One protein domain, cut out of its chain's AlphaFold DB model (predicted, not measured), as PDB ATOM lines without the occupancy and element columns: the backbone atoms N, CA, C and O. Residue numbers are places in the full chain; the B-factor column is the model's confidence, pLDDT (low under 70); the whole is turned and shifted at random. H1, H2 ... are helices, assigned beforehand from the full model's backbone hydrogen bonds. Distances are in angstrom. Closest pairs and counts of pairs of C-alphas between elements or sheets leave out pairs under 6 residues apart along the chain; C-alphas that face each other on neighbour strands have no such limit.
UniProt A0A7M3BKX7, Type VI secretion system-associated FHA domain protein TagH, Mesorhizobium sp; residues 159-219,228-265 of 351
ATOM      1  N   VAL A 159      99.494 155.943 150.763       84.19
ATOM      2  CA  VAL A 159      98.628 155.605 149.619       84.19
ATOM      3  C   VAL A 159      99.051 156.377 148.368       84.19
ATOM      4  O   VAL A 159      99.175 155.785 147.300       84.19
ATOM      5  N   GLN A 160      99.344 157.675 148.501       82.25
ATOM      6  CA  GLN A 160      99.802 158.485 147.372       82.25
ATOM      7  C   GLN A 160     101.122 157.960 146.798       82.25
ATOM      8  O   GLN A 160     101.252 157.818 145.586       82.25
ATOM      9  N   GLN A 161     102.076 157.615 147.664       84.81
ATOM     10  CA  GLN A 161     103.368 157.079 147.242       84.81
ATOM     11  C   GLN A 161     103.235 155.710 146.554       84.81
ATOM     12  O   GLN A 161     103.923 155.453 145.568       84.81
ATOM     13  N   ALA A 162     102.324 154.852 147.027       87.38
ATOM     14  CA  ALA A 162     102.022 153.578 146.378       87.38
ATOM     15  C   ALA A 162     101.393 153.769 144.984       87.38
ATOM     16  O   ALA A 162     101.802 153.104 144.035       87.38
ATOM     17  N   ASN A 163     100.455 154.711 144.837       87.12
ATOM     18  CA  ASN A 163      99.837 155.027 143.545       87.12
ATOM     19  C   ASN A 163     100.859 155.571 142.540       87.12
ATOM     20  O   ASN A 163     100.843 155.176 141.374       87.12
ATOM     21  N   THR A 164     101.775 156.432 142.995       85.81
ATOM     22  CA  THR A 164     102.891 156.901 142.167       85.81
ATOM     23  C   THR A 164     103.772 155.731 141.739       85.81
ATOM     24  O   THR A 164     104.011 155.584 140.551       85.81
ATOM     25  N   ALA A 165     104.152 154.828 142.651       89.69
ATOM     26  CA  ALA A 165     104.982 153.671 142.306       89.69
ATOM     27  C   ALA A 165     104.339 152.749 141.248       89.69
ATOM     28  O   ALA A 165     105.030 152.280 140.343       89.69
ATOM     29  N   LEU A 166     103.023 152.511 141.325       90.94
ATOM     30  CA  LEU A 166     102.290 151.730 140.316       90.94
ATOM     31  C   LEU A 166     102.309 152.412 138.943       90.94
ATOM     32  O   LEU A 166     102.543 151.757 137.928       90.94
ATOM     33  N   ARG A 167     102.111 153.731 138.914       90.62
ATOM     34  CA  ARG A 167     102.213 154.531 137.692       90.62
ATOM     35  C   ARG A 167     103.628 154.495 137.119       90.62
ATOM     36  O   ARG A 167     103.777 154.273 135.923       90.62
ATOM     37  N   THR A 168     104.660 154.666 137.945       90.50
ATOM     38  CA  THR A 168     106.062 154.588 137.513       90.50
ATOM     39  C   THR A 168     106.368 153.226 136.892       90.50
ATOM     40  O   THR A 168     106.978 153.162 135.828       90.50
ATOM     41  N   ALA A 169     105.902 152.131 137.506       92.19
ATOM     42  CA  ALA A 169     106.074 150.785 136.962       92.19
ATOM     43  C   ALA A 169     105.382 150.618 135.598       92.19
ATOM     44  O   ALA A 169     105.967 150.054 134.675       92.19
ATOM     45  N   PHE A 170     104.168 151.157 135.446       92.69
ATOM     46  CA  PHE A 170     103.448 151.149 134.173       92.69
ATOM     47  C   PHE A 170     104.178 151.946 133.079       92.69
ATOM     48  O   PHE A 170     104.389 151.427 131.984       92.69
ATOM     49  N   LEU A 171     104.621 153.176 133.375       92.12
ATOM     50  CA  LEU A 171     105.393 154.007 132.439       92.12
ATOM     51  C   LEU A 171     106.700 153.320 132.028       92.12
ATOM     52  O   LEU A 171     107.018 153.253 130.842       92.12
ATOM     53  N   SER A 172     107.398 152.718 132.994       92.62
ATOM     54  CA  SER A 172     108.605 151.937 132.728       92.62
ATOM     55  C   SER A 172     108.327 150.744 131.810       92.62
ATOM     56  O   SER A 172     109.150 150.459 130.945       92.62
ATOM     57  N   GLY A 173     107.186 150.063 131.964       92.12
ATOM     58  CA  GLY A 173     106.766 148.978 131.071       92.12
ATOM     59  C   GLY A 173     106.495 149.439 129.636       92.12
ATOM     60  O   GLY A 173     106.711 148.679 128.697       92.12
ATOM     61  N   MET A 174     106.094 150.699 129.446       91.69
ATOM     62  CA  MET A 174     105.961 151.321 128.122       91.69
ATOM     63  C   MET A 174     107.287 151.859 127.560       91.69
ATOM     64  O   MET A 174     107.317 152.322 126.422       91.69
ATOM     65  N   GLY A 175     108.376 151.820 128.337       92.50
ATOM     66  CA  GLY A 175     109.669 152.395 127.953       92.50
ATOM     67  C   GLY A 175     109.729 153.922 128.064       92.50
ATOM     68  O   GLY A 175     110.490 154.553 127.335       92.50
ATOM     69  N   ILE A 176     108.918 154.515 128.945       91.00
ATOM     70  CA  ILE A 176     108.783 155.966 129.126       91.00
ATOM     71  C   ILE A 176     109.245 156.364 130.534       91.00
ATOM     72  O   ILE A 176     108.928 155.687 131.515       91.00
ATOM     73  N   GLU A 177     109.968 157.481 130.650       87.19
ATOM     74  CA  GLU A 177     110.408 158.014 131.941       87.19
ATOM     75  C   GLU A 177     109.317 158.863 132.615       87.19
ATOM     76  O   GLU A 177     108.586 159.625 131.985       87.19
ATOM     77  N   GLU A 178     109.216 158.775 133.944       81.75
ATOM     78  CA  GLU A 178     108.220 159.538 134.711       81.75
ATOM     79  C   GLU A 178     108.450 161.059 134.664       81.75
ATOM     80  O   GLU A 178     107.500 161.835 134.812       81.75
ATOM     81  N   ALA A 179     109.696 161.486 134.436       82.00
ATOM     82  CA  ALA A 179     110.097 162.891 134.415       82.00
ATOM     83  C   ALA A 179     109.327 163.728 133.378       82.00
ATOM     84  O   ALA A 179     109.145 164.930 133.579       82.00
ATOM     85  N   ASP A 180     108.812 163.090 132.325       78.44
ATOM     86  CA  ASP A 180     108.047 163.740 131.260       78.44
ATOM     87  C   ASP A 180     106.616 164.120 131.685       78.44
ATOM     88  O   ASP A 180     105.952 164.922 131.022       78.44
ATOM     89  N   PHE A 181     106.119 163.585 132.809       79.81
ATOM     90  CA  PHE A 181     104.723 163.736 133.231       79.81
ATOM     91  C   PHE A 181     104.568 164.151 134.707       79.81
ATOM     92  O   PHE A 181     103.935 163.423 135.488       79.81
ATOM     93  N   PRO A 182     105.092 165.321 135.125       79.06
ATOM     94  CA  PRO A 182     104.986 165.779 136.506       79.06
ATOM     95  C   PRO A 182     103.561 166.232 136.864       79.06
ATOM     96  O   PRO A 182     102.847 166.819 136.052       79.06
ATOM     97  N   GLY A 183     103.156 166.007 138.119       78.00
ATOM     98  CA  GLY A 183     101.947 166.610 138.704       78.00
ATOM     99  C   GLY A 183     100.605 166.074 138.189       78.00
ATOM    100  O   GLY A 183      99.579 166.722 138.387       78.00
ATOM    101  N   ARG A 184     100.595 164.915 137.524       80.38
ATOM    102  CA  ARG A 184      99.372 164.260 137.046       80.38
ATOM    103  C   ARG A 184      98.726 163.398 138.135       80.38
ATOM    104  O   ARG A 184      99.417 162.813 138.970       80.38
ATOM    105  N   ASP A 185      97.399 163.282 138.091       87.50
ATOM    106  CA  ASP A 185      96.657 162.343 138.937       87.50
ATOM    107  C   ASP A 185      96.898 160.903 138.467       87.50
ATOM    108  O   ASP A 185      96.426 160.487 137.408       87.50
ATOM    109  N   SER A 186      97.631 160.138 139.279       88.06
ATOM    110  CA  SER A 186      98.018 158.767 138.955       88.06
ATOM    111  C   SER A 186      96.819 157.835 138.778       88.06
ATOM    112  O   SER A 186      96.874 156.951 137.931       88.06
ATOM    113  N   VAL A 187      95.732 158.023 139.534       89.88
ATOM    114  CA  VAL A 187      94.568 157.126 139.458       89.88
ATOM    115  C   VAL A 187      93.798 157.379 138.166       89.88
ATOM    116  O   VAL A 187      93.571 156.450 137.392       89.88
ATOM    117  N   ALA A 188      93.466 158.643 137.890       90.75
ATOM    118  CA  ALA A 188      92.750 159.020 136.675       90.75
ATOM    119  C   ALA A 188      93.526 158.655 135.395       90.75
ATOM    120  O   ALA A 188      92.925 158.246 134.397       90.75
ATOM    121  N   GLU A 189      94.860 158.767 135.415       90.00
ATOM    122  CA  GLU A 189      95.708 158.335 134.299       90.00
ATOM    123  C   GLU A 189      95.681 156.819 134.106       90.00
ATOM    124  O   GLU A 189      95.466 156.363 132.985       90.00
ATOM    125  N   MET A 190      95.827 156.033 135.176       92.44
ATOM    126  CA  MET A 190      95.773 154.572 135.074       92.44
ATOM    127  C   MET A 190      94.415 154.070 134.571       92.44
ATOM    128  O   MET A 190      94.365 153.157 133.744       92.44
ATOM    129  N   GLU A 191      93.311 154.697 134.982       95.12
ATOM    130  CA  GLU A 191      91.989 154.390 134.424       95.12
ATOM    131  C   GLU A 191      91.888 154.740 132.934       95.12
ATOM    132  O   GLU A 191      91.301 153.986 132.153       95.12
ATOM    133  N   LYS A 192      92.452 155.883 132.519       94.25
ATOM    134  CA  LYS A 192      92.504 156.283 131.107       94.25
ATOM    135  C   LYS A 192      93.299 155.276 130.281       94.25
ATOM    136  O   LYS A 192      92.790 154.832 129.255       94.25
ATOM    137  N   PHE A 193      94.469 154.858 130.758       94.12
ATOM    138  CA  PHE A 193      95.276 153.835 130.096       94.12
ATOM    139  C   PHE A 193      94.539 152.501 129.981       94.12
ATOM    140  O   PHE A 193      94.575 151.878 128.926       94.12
ATOM    141  N   GLY A 194      93.797 152.090 131.014       95.56
ATOM    142  CA  GLY A 194      92.955 150.893 130.945       95.56
ATOM    143  C   GLY A 194      91.886 150.973 129.845       95.56
ATOM    144  O   GLY A 194      91.686 150.007 129.105       95.56
ATOM    145  N   ARG A 195      91.231 152.133 129.683       97.69
ATOM    146  CA  ARG A 195      90.253 152.360 128.600       97.69
ATOM    147  C   ARG A 195      90.905 152.336 127.215       97.69
ATOM    148  O   ARG A 195      90.361 151.717 126.305       97.69
ATOM    149  N   GLU A 196      92.063 152.971 127.062       97.25
ATOM    150  CA  GLU A 196      92.824 152.991 125.803       97.25
ATOM    151  C   GLU A 196      93.335 151.595 125.425       97.25
ATOM    152  O   GLU A 196      93.194 151.173 124.278       97.25
ATOM    153  N   TYR A 197      93.840 150.832 126.398       95.94
ATOM    154  CA  TYR A 197      94.250 149.443 126.202       95.94
ATOM    155  C   TYR A 197      93.081 148.567 125.735       95.94
ATOM    156  O   TYR A 197      93.233 147.785 124.797       95.94
ATOM    157  N   ARG A 198      91.889 148.738 126.328       97.31
ATOM    158  CA  ARG A 198      90.678 148.027 125.890       97.31
ATOM    159  C   ARG A 198      90.333 148.333 124.433       97.31
ATOM    160  O   ARG A 198      90.114 147.396 123.673       97.31
ATOM    161  N   LEU A 199      90.345 149.608 124.034       98.06
ATOM    162  CA  LEU A 199      90.091 150.016 122.645       98.06
ATOM    163  C   LEU A 199      91.108 149.406 121.672       98.06
ATOM    164  O   LEU A 199      90.737 148.907 120.611       98.06
ATOM    165  N   MET A 200      92.389 149.388 122.046       97.25
ATOM    166  CA  MET A 200      93.439 148.771 121.236       97.25
ATOM    167  C   MET A 200      93.221 147.258 121.070       97.25
ATOM    168  O   MET A 200      93.377 146.732 119.968       97.25
ATOM    169  N   MET A 201      92.820 146.558 122.136       96.56
ATOM    170  CA  MET A 201      92.494 145.128 122.076       96.56
ATOM    171  C   MET A 201      91.247 144.841 121.239       96.56
ATOM    172  O   MET A 201      91.262 143.902 120.444       96.56
ATOM    173  N   GLU A 202      90.202 145.665 121.343       96.94
ATOM    174  CA  GLU A 202      89.027 145.565 120.471       96.94
ATOM    175  C   GLU A 202      89.404 145.732 119.000       96.94
ATOM    176  O   GLU A 202      89.029 144.895 118.177       96.94
ATOM    177  N   GLY A 203      90.181 146.768 118.673       96.31
ATOM    178  CA  GLY A 203      90.662 147.006 117.315       96.31
ATOM    179  C   GLY A 203      91.473 145.824 116.784       96.31
ATOM    180  O   GLY A 203      91.193 145.311 115.702       96.31
ATOM    181  N   LEU A 204      92.420 145.313 117.575       96.56
ATOM    182  CA  LEU A 204      93.237 144.163 117.185       96.56
ATOM    183  C   LEU A 204      92.386 142.909 116.921       96.56
ATOM    184  O   LEU A 204      92.587 142.225 115.915       96.56
ATOM    185  N   MET A 205      91.397 142.626 117.775       95.50
ATOM    186  CA  MET A 205      90.460 141.518 117.563       95.50
ATOM    187  C   MET A 205      89.610 141.707 116.302       95.50
ATOM    188  O   MET A 205      89.371 140.739 115.578       95.50
ATOM    189  N   GLN A 206      89.153 142.927 116.013       94.88
ATOM    190  CA  GLN A 206      88.397 143.223 114.793       94.88
ATOM    191  C   GLN A 206      89.240 142.969 113.538       94.88
ATOM    192  O   GLN A 206      88.770 142.287 112.629       94.88
ATOM    193  N   LEU A 207      90.497 143.423 113.514       94.06
ATOM    194  CA  LEU A 207      91.422 143.168 112.404       94.06
ATOM    195  C   LEU A 207      91.649 141.663 112.190       94.06
ATOM    196  O   LEU A 207      91.594 141.175 111.061       94.06
ATOM    197  N   LEU A 208      91.851 140.905 113.271       92.38
ATOM    198  CA  LEU A 208      92.013 139.449 113.199       92.38
ATOM    199  C   LEU A 208      90.759 138.747 112.661       92.38
ATOM    200  O   LEU A 208      90.876 137.811 111.870       92.38
ATOM    201  N   ARG A 209      89.564 139.205 113.054       89.25
ATOM    202  CA  ARG A 209      88.290 138.674 112.543       89.25
ATOM    203  C   ARG A 209      88.105 138.977 111.068       89.25
ATOM    204  O   ARG A 209      87.786 138.062 110.320       89.25
ATOM    205  N   LYS A 210      88.375 140.212 110.637       87.44
ATOM    206  CA  LYS A 210      88.317 140.593 109.220       87.44
ATOM    207  C   LYS A 210      89.237 139.743 108.364       87.44
ATOM    208  O   LYS A 210      88.804 139.178 107.369       87.44
ATOM    209  N   ARG A 211      90.460 139.515 108.826       86.38
ATOM    210  CA  ARG A 211      91.363 138.573 108.171       86.38
ATOM    211  C   ARG A 211      90.816 137.137 108.128       86.38
ATOM    212  O   ARG A 211      91.015 136.435 107.141       86.38
ATOM    213  N   ALA A 212      90.192 136.652 109.203       81.62
ATOM    214  CA  ALA A 212      89.612 135.307 109.220       81.62
ATOM    215  C   ALA A 212      88.430 135.180 108.240       81.62
ATOM    216  O   ALA A 212      88.325 134.158 107.561       81.62
ATOM    217  N   GLU A 213      87.603 136.227 108.128       80.19
ATOM    218  CA  GLU A 213      86.544 136.364 107.118       80.19
ATOM    219  C   GLU A 213      87.131 136.314 105.696       80.19
ATOM    220  O   GLU A 213      86.662 135.526 104.878       80.19
ATOM    221  N   GLU A 214      88.206 137.064 105.419       72.75
ATOM    222  CA  GLU A 214      88.902 137.062 104.118       72.75
ATOM    223  C   GLU A 214      89.440 135.681 103.727       72.75
ATOM    224  O   GLU A 214      89.399 135.302 102.559       72.75
ATOM    225  N   LYS A 215      89.924 134.898 104.697       69.06
ATOM    226  CA  LYS A 215      90.402 133.528 104.454       69.06
ATOM    227  C   LYS A 215      89.274 132.498 104.312       69.06
ATOM    228  O   LYS A 215      89.567 131.314 104.182       69.06
ATOM    229  N   GLY A 216      88.004 132.907 104.384       61.59
ATOM    230  CA  GLY A 216      86.858 131.992 104.372       61.59
ATOM    231  C   GLY A 216      86.724 131.146 105.644       61.59
ATOM    232  O   GLY A 216      85.899 130.236 105.703       61.59
ATOM    233  N   ASN A 217      87.493 131.451 106.692       56.16
ATOM    234  CA  ASN A 217      87.514 130.700 107.942       56.16
ATOM    235  C   ASN A 217      86.497 131.279 108.932       56.16
ATOM    236  O   ASN A 217      86.834 131.702 110.042       56.16
ATOM    237  N   ALA A 218      85.222 131.287 108.540       45.81
ATOM    238  CA  ALA A 218      84.124 131.577 109.450       45.81
ATOM    239  C   ALA A 218      83.936 130.387 110.409       45.81
ATOM    240  O   ALA A 218      83.238 129.427 110.106       45.81
ATOM    241  N   ARG A 219      84.604 130.459 111.570       50.75
ATOM    242  CA  ARG A 219      84.447 129.575 112.742       50.75
ATOM    243  C   ARG A 219      84.369 128.076 112.419       50.75
ATOM    244  O   ARG A 219      83.311 127.458 112.494       50.75
ATOM    245  N   SER A 228      97.789 122.990 123.776       61.41
ATOM    246  CA  SER A 228      98.324 123.929 122.795       61.41
ATOM    247  C   SER A 228      98.135 125.344 123.305       61.41
ATOM    248  O   SER A 228      97.013 125.719 123.619       61.41
ATOM    249  N   GLU A 229      99.215 126.121 123.357       74.88
ATOM    250  CA  GLU A 229      99.202 127.558 123.638       74.88
ATOM    251  C   GLU A 229      98.487 128.314 122.504       74.88
ATOM    252  O   GLU A 229      99.103 128.806 121.558       74.88
ATOM    253  N   VAL A 230      97.156 128.368 122.554       87.38
ATOM    254  CA  VAL A 230      96.353 129.075 121.555       87.38
ATOM    255  C   VAL A 230      96.322 130.573 121.847       87.38
ATOM    256  O   VAL A 230      96.370 131.015 122.994       87.38
ATOM    257  N   ASN A 231      96.235 131.393 120.801       92.12
ATOM    258  CA  ASN A 231      96.200 132.842 120.972       92.12
ATOM    259  C   ASN A 231      94.793 133.318 121.403       92.12
ATOM    260  O   ASN A 231      93.869 133.257 120.585       92.12
ATOM    261  N   PRO A 232      94.600 133.848 122.626       92.44
ATOM    262  CA  PRO A 232      93.279 134.259 123.108       92.44
ATOM    263  C   PRO A 232      92.608 135.308 122.207       92.44
ATOM    264  O   PRO A 232      91.396 135.244 122.018       92.44
ATOM    265  N   LEU A 233      93.376 136.199 121.565       93.50
ATOM    266  CA  LEU A 233      92.855 137.239 120.662       93.50
ATOM    267  C   LEU A 233      92.163 136.672 119.411       93.50
ATOM    268  O   LEU A 233      91.312 137.335 118.821       93.50
ATOM    269  N   LYS A 234      92.532 135.453 118.996       90.50
ATOM    270  CA  LYS A 234      91.982 134.784 117.807       90.50
ATOM    271  C   LYS A 234      90.758 133.923 118.132       90.50
ATOM    272  O   LYS A 234      89.915 133.726 117.261       90.50
ATOM    273  N   PHE A 235      90.666 133.408 119.361       87.88
ATOM    274  CA  PHE A 235      89.703 132.357 119.716       87.88
ATOM    275  C   PHE A 235      88.636 132.781 120.726       87.88
ATOM    276  O   PHE A 235      87.536 132.227 120.698       87.88
ATOM    277  N   LEU A 236      88.914 133.751 121.602       91.12
ATOM    278  CA  LEU A 236      87.920 134.204 122.570       91.12
ATOM    279  C   LEU A 236      86.858 135.106 121.913       91.12
ATOM    280  O   LEU A 236      87.143 135.863 120.975       91.12
ATOM    281  N   PRO A 237      85.597 135.020 122.375       88.38
ATOM    282  CA  PRO A 237      84.477 135.666 121.705       88.38
ATOM    283  C   PRO A 237      84.373 137.165 122.004       88.38
ATOM    284  O   PRO A 237      83.843 137.901 121.170       88.38
ATOM    285  N   THR A 238      84.871 137.634 123.148       93.00
ATOM    286  CA  THR A 238      84.760 139.038 123.563       93.00
ATOM    287  C   THR A 238      86.098 139.591 124.040       93.00
ATOM    288  O   THR A 238      86.985 138.839 124.446       93.00
ATOM    289  N   VAL A 239      86.247 140.918 123.984       95.56
ATOM    290  CA  VAL A 239      87.445 141.590 124.505       95.56
ATOM    291  C   VAL A 239      87.554 141.451 126.022       95.56
ATOM    292  O   VAL A 239      88.658 141.330 126.542       95.56
ATOM    293  N   ASP A 240      86.423 141.418 126.726       95.19
ATOM    294  CA  ASP A 240      86.407 141.310 128.182       95.19
ATOM    295  C   ASP A 240      86.983 139.949 128.614       95.19
ATOM    296  O   ASP A 240      87.833 139.899 129.504       95.19
ATOM    297  N   ASP A 241      86.639 138.868 127.900       92.31
ATOM    298  CA  ASP A 241      87.218 137.536 128.127       92.31
ATOM    299  C   ASP A 241      88.731 137.514 127.875       92.31
ATOM    300  O   ASP A 241      89.486 136.911 128.644       92.31
ATOM    301  N   VAL A 242      89.191 138.180 126.808       93.88
ATOM    302  CA  VAL A 242      90.623 138.286 126.491       93.88
ATOM    303  C   VAL A 242      91.356 139.038 127.591       93.88
ATOM    304  O   VAL A 242      92.336 138.522 128.120       93.88
ATOM    305  N   ILE A 243      90.886 140.230 127.962       94.88
ATOM    306  CA  ILE A 243      91.544 141.071 128.967       94.88
ATOM    307  C   ILE A 243      91.631 140.334 130.303       94.88
ATOM    308  O   ILE A 243      92.707 140.287 130.897       94.88
ATOM    309  N   VAL A 244      90.538 139.707 130.753       92.94
ATOM    310  CA  VAL A 244      90.540 138.913 131.989       92.94
ATOM    311  C   VAL A 244      91.531 137.755 131.892       92.94
ATOM    312  O   VAL A 244      92.291 137.534 132.832       92.94
ATOM    313  N   THR A 245      91.572 137.046 130.760       91.19
ATOM    314  CA  THR A 245      92.495 135.919 130.555       91.19
ATOM    315  C   THR A 245      93.957 136.362 130.593       91.19
ATOM    316  O   THR A 245      94.771 135.706 131.243       91.19
ATOM    317  N   LEU A 246      94.287 137.481 129.940       91.56
ATOM    318  CA  LEU A 246      95.651 138.005 129.874       91.56
ATOM    319  C   LEU A 246      96.126 138.564 131.218       91.56
ATOM    320  O   LEU A 246      97.234 138.249 131.636       91.56
ATOM    321  N   ILE A 247      95.294 139.349 131.912       90.44
ATOM    322  CA  ILE A 247      95.648 139.936 133.217       90.44
ATOM    323  C   ILE A 247      95.763 138.860 134.293       90.44
ATOM    324  O   ILE A 247      96.608 138.945 135.178       90.44
ATOM    325  N   ALA A 248      94.877 137.865 134.265       86.94
ATOM    326  CA  ALA A 248      94.855 136.856 135.306       86.94
ATOM    327  C   ALA A 248      95.966 135.808 135.151       86.94
ATOM    328  O   ALA A 248      96.164 135.048 136.094       86.94
ATOM    329  N   GLU A 249      96.630 135.728 133.988       79.50
ATOM    330  CA  GLU A 249      97.614 134.685 133.639       79.50
ATOM    331  C   GLU A 249      97.095 133.255 133.925       79.50
ATOM    332  O   GLU A 249      97.845 132.330 134.232       79.50
ATOM    333  N   ARG A 250      95.767 133.070 133.895       60.94
ATOM    334  CA  ARG A 250      95.090 131.991 134.641       60.94
ATOM    335  C   ARG A 250      94.747 130.741 133.845       60.94
ATOM    336  O   ARG A 250      94.262 129.784 134.447       60.94
ATOM    337  N   SER A 251      94.950 130.728 132.533       66.06
ATOM    338  CA  SER A 251      94.374 129.675 131.696       66.06
ATOM    339  C   SER A 251      95.450 128.816 131.032       66.06
ATOM    340  O   SER A 251      95.993 129.225 130.002       66.06
ATOM    341  N   PRO A 252      95.751 127.615 131.576       68.50
ATOM    342  CA  PRO A 252      96.599 126.651 130.884       68.50
ATOM    343  C   PRO A 252      96.003 126.361 129.502       68.50
ATOM    344  O   PRO A 252      94.848 125.952 129.393       68.50
ATOM    345  N   GLY A 253      96.785 126.621 128.453       81.12
ATOM    346  CA  GLY A 253      96.357 126.502 127.057       81.12
ATOM    347  C   GLY A 253      96.195 127.828 126.307       81.12
ATOM    348  O   GLY A 253      95.966 127.787 125.109       81.12
ATOM    349  N   PHE A 254      96.353 128.998 126.933       87.62
ATOM    350  CA  PHE A 254      96.456 130.265 126.196       87.62
ATOM    351  C   PHE A 254      97.866 130.852 126.270       87.62
ATOM    352  O   PHE A 254      98.548 130.714 127.282       87.62
ATOM    353  N   LEU A 255      98.281 131.535 125.202       90.00
ATOM    354  CA  LEU A 255      99.502 132.344 125.208       90.00
ATOM    355  C   LEU A 255      99.406 133.476 126.243       90.00
ATOM    356  O   LEU A 255      98.356 134.109 126.386       90.00
ATOM    357  N   ALA A 256     100.531 133.775 126.899       90.88
ATOM    358  CA  ALA A 256     100.685 134.957 127.748       90.88
ATOM    359  C   ALA A 256     100.510 136.259 126.943       90.88
ATOM    360  O   ALA A 256     100.700 136.268 125.727       90.88
ATOM    361  N   GLY A 257     100.190 137.370 127.620       91.19
ATOM    362  CA  GLY A 257      99.819 138.644 126.983       91.19
ATOM    363  C   GLY A 257     100.797 139.136 125.920       91.19
ATOM    364  O   GLY A 257     100.398 139.357 124.777       91.19
ATOM    365  N   GLU A 258     102.082 139.237 126.256       92.44
ATOM    366  CA  GLU A 258     103.107 139.693 125.309       92.44
ATOM    367  C   GLU A 258     103.224 138.764 124.091       92.44
ATOM    368  O   GLU A 258     103.237 139.225 122.949       92.44
ATOM    369  N   ALA A 259     103.238 137.447 124.318       92.69
ATOM    370  CA  ALA A 259     103.328 136.451 123.252       92.69
ATOM    371  C   ALA A 259     102.077 136.451 122.357       92.69
ATOM    372  O   ALA A 259     102.195 136.379 121.134       92.69
ATOM    373  N   ALA A 260     100.886 136.583 122.948       93.38
ATOM    374  CA  ALA A 260      99.614 136.654 122.238       93.38
ATOM    375  C   ALA A 260      99.534 137.894 121.336       93.38
ATOM    376  O   ALA A 260      99.159 137.785 120.165       93.38
ATOM    377  N   ILE A 261      99.923 139.064 121.852       95.25
ATOM    378  CA  ILE A 261      99.933 140.318 121.087       95.25
ATOM    379  C   ILE A 261     100.977 140.243 119.965       95.25
ATOM    380  O   ILE A 261     100.659 140.541 118.812       95.25
ATOM    381  N   ALA A 262     102.198 139.782 120.257       95.38
ATOM    382  CA  ALA A 262     103.257 139.658 119.256       95.38
ATOM    383  C   ALA A 262     102.902 138.661 118.139       95.38
ATOM    384  O   ALA A 262     103.177 138.925 116.965       95.38
ATOM    385  N   ASP A 263     102.282 137.529 118.481       94.00
ATOM    386  CA  ASP A 263     101.771 136.560 117.508       94.00
ATOM    387  C   ASP A 263     100.669 137.174 116.631       94.00
ATOM    388  O   ASP A 263     100.727 137.064 115.407       94.00
ATOM    389  N   ALA A 264      99.704 137.883 117.226       94.25
ATOM    390  CA  ALA A 264      98.623 138.541 116.492       94.25
ATOM    391  C   ALA A 264      99.142 139.591 115.495       94.25
ATOM    392  O   ALA A 264      98.759 139.579 114.324       94.25
ATOM    393  N   VAL A 265     100.047 140.470 115.936       96.12
ATOM    394  CA  VAL A 265     100.638 141.515 115.084       96.12
ATOM    395  C   VAL A 265     101.455 140.901 113.949       96.12
ATOM    396  O   VAL A 265     101.308 141.302 112.796       96.12
TER     397      VAL A 265
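Overview. This is residues 159 to 219 and 228 to 265 of the 351 residues of the protein "Type VI secretion system-associated FHA domain protein TagH" of Mesorhizobium sp (UniProt A0A7M3BKX7). One long helix, H2, makes the long axis of an elongated, loose model, with H1 beside its first part and a small cluster of three short helices, H3, H4 and H5, at its later half. H1 and the cluster are separate from each other and are bridged by H2. The printed part has 99 residues with five named helices, in the order H1, H2, H3, H4, H5, and no named strand; the class is all helix. The whole is loose, with a radius of gyration of the C-alphas of 16.3 A, and the C-alphas span 51 by 27 by 21 A.

Along the chain. H2, residues 186 to 214, is 42.0 A long from first to last C-alpha; C-alpha 186 is at (98.018, 158.767, 138.955) and C-alpha 214 at (88.902, 137.062, 104.118). H1, residues 159 to 173, is 21.3 A long and begins with C-alpha 159 at (98.628, 155.605, 149.619). H3 has four residues, 232 to 235, and is 5.3 A long. H4, residues 239 to 248, is 13.9 A long. H5, residues 257 to 265, is 12.3 A long and ends with C-alpha 265 at (100.638, 141.515, 115.084).

Arrangement. H2 touches H1 with residues 186 to 190 alone, and H1 touches H2 with residues 163 to 167 alone; the closest C-alphas are those of Arg 167 and Ser 186, 6.1 A apart. The two run the same way at a shallow tilt of 34 degrees, only just short of steep. H2 touches H4 with residues 198 to 205 alone, closest at the C-alphas of Glu 202 and Val 239, 5.9 A apart; they run opposite ways at a steep tilt of 60 degrees. H2 touches H3 with residues 204 to 209 alone, closest at the C-alphas of Met 205 and Leu 233, 5.8 A apart. H3 touches H4, with the closest C-alphas, those of Pro 232 and Val 242, 5.9 A apart. H3 also touches H5, with the closest C-alphas, those of Pro 232 and Ala 260, 6.8 A apart. H5 is close to but not clearly touching H2, with the closest C-alphas, those of Leu 208 and Ala 264, 7.4 A apart. H1 is apart from H3, H4 and H5. In H1, H2, H4 and H5 every O i to N i+4 pair is within hydrogen-bond range; H3 is too short for such a pair.

Size, cuts and confidence. The two C-alphas farthest apart are those of Val 159 and Gly 216, 52.4 A. Residues 220 to 227 are cut out, and C-alphas 219 and 228 are 18.0 A apart across the cut. The link from H1 to H2, residues 174 to 185, is long. The mean pLDDT of the printed part is 87.4; residues 215 to 219, residue 228 and residues 250 to 252 are under 70.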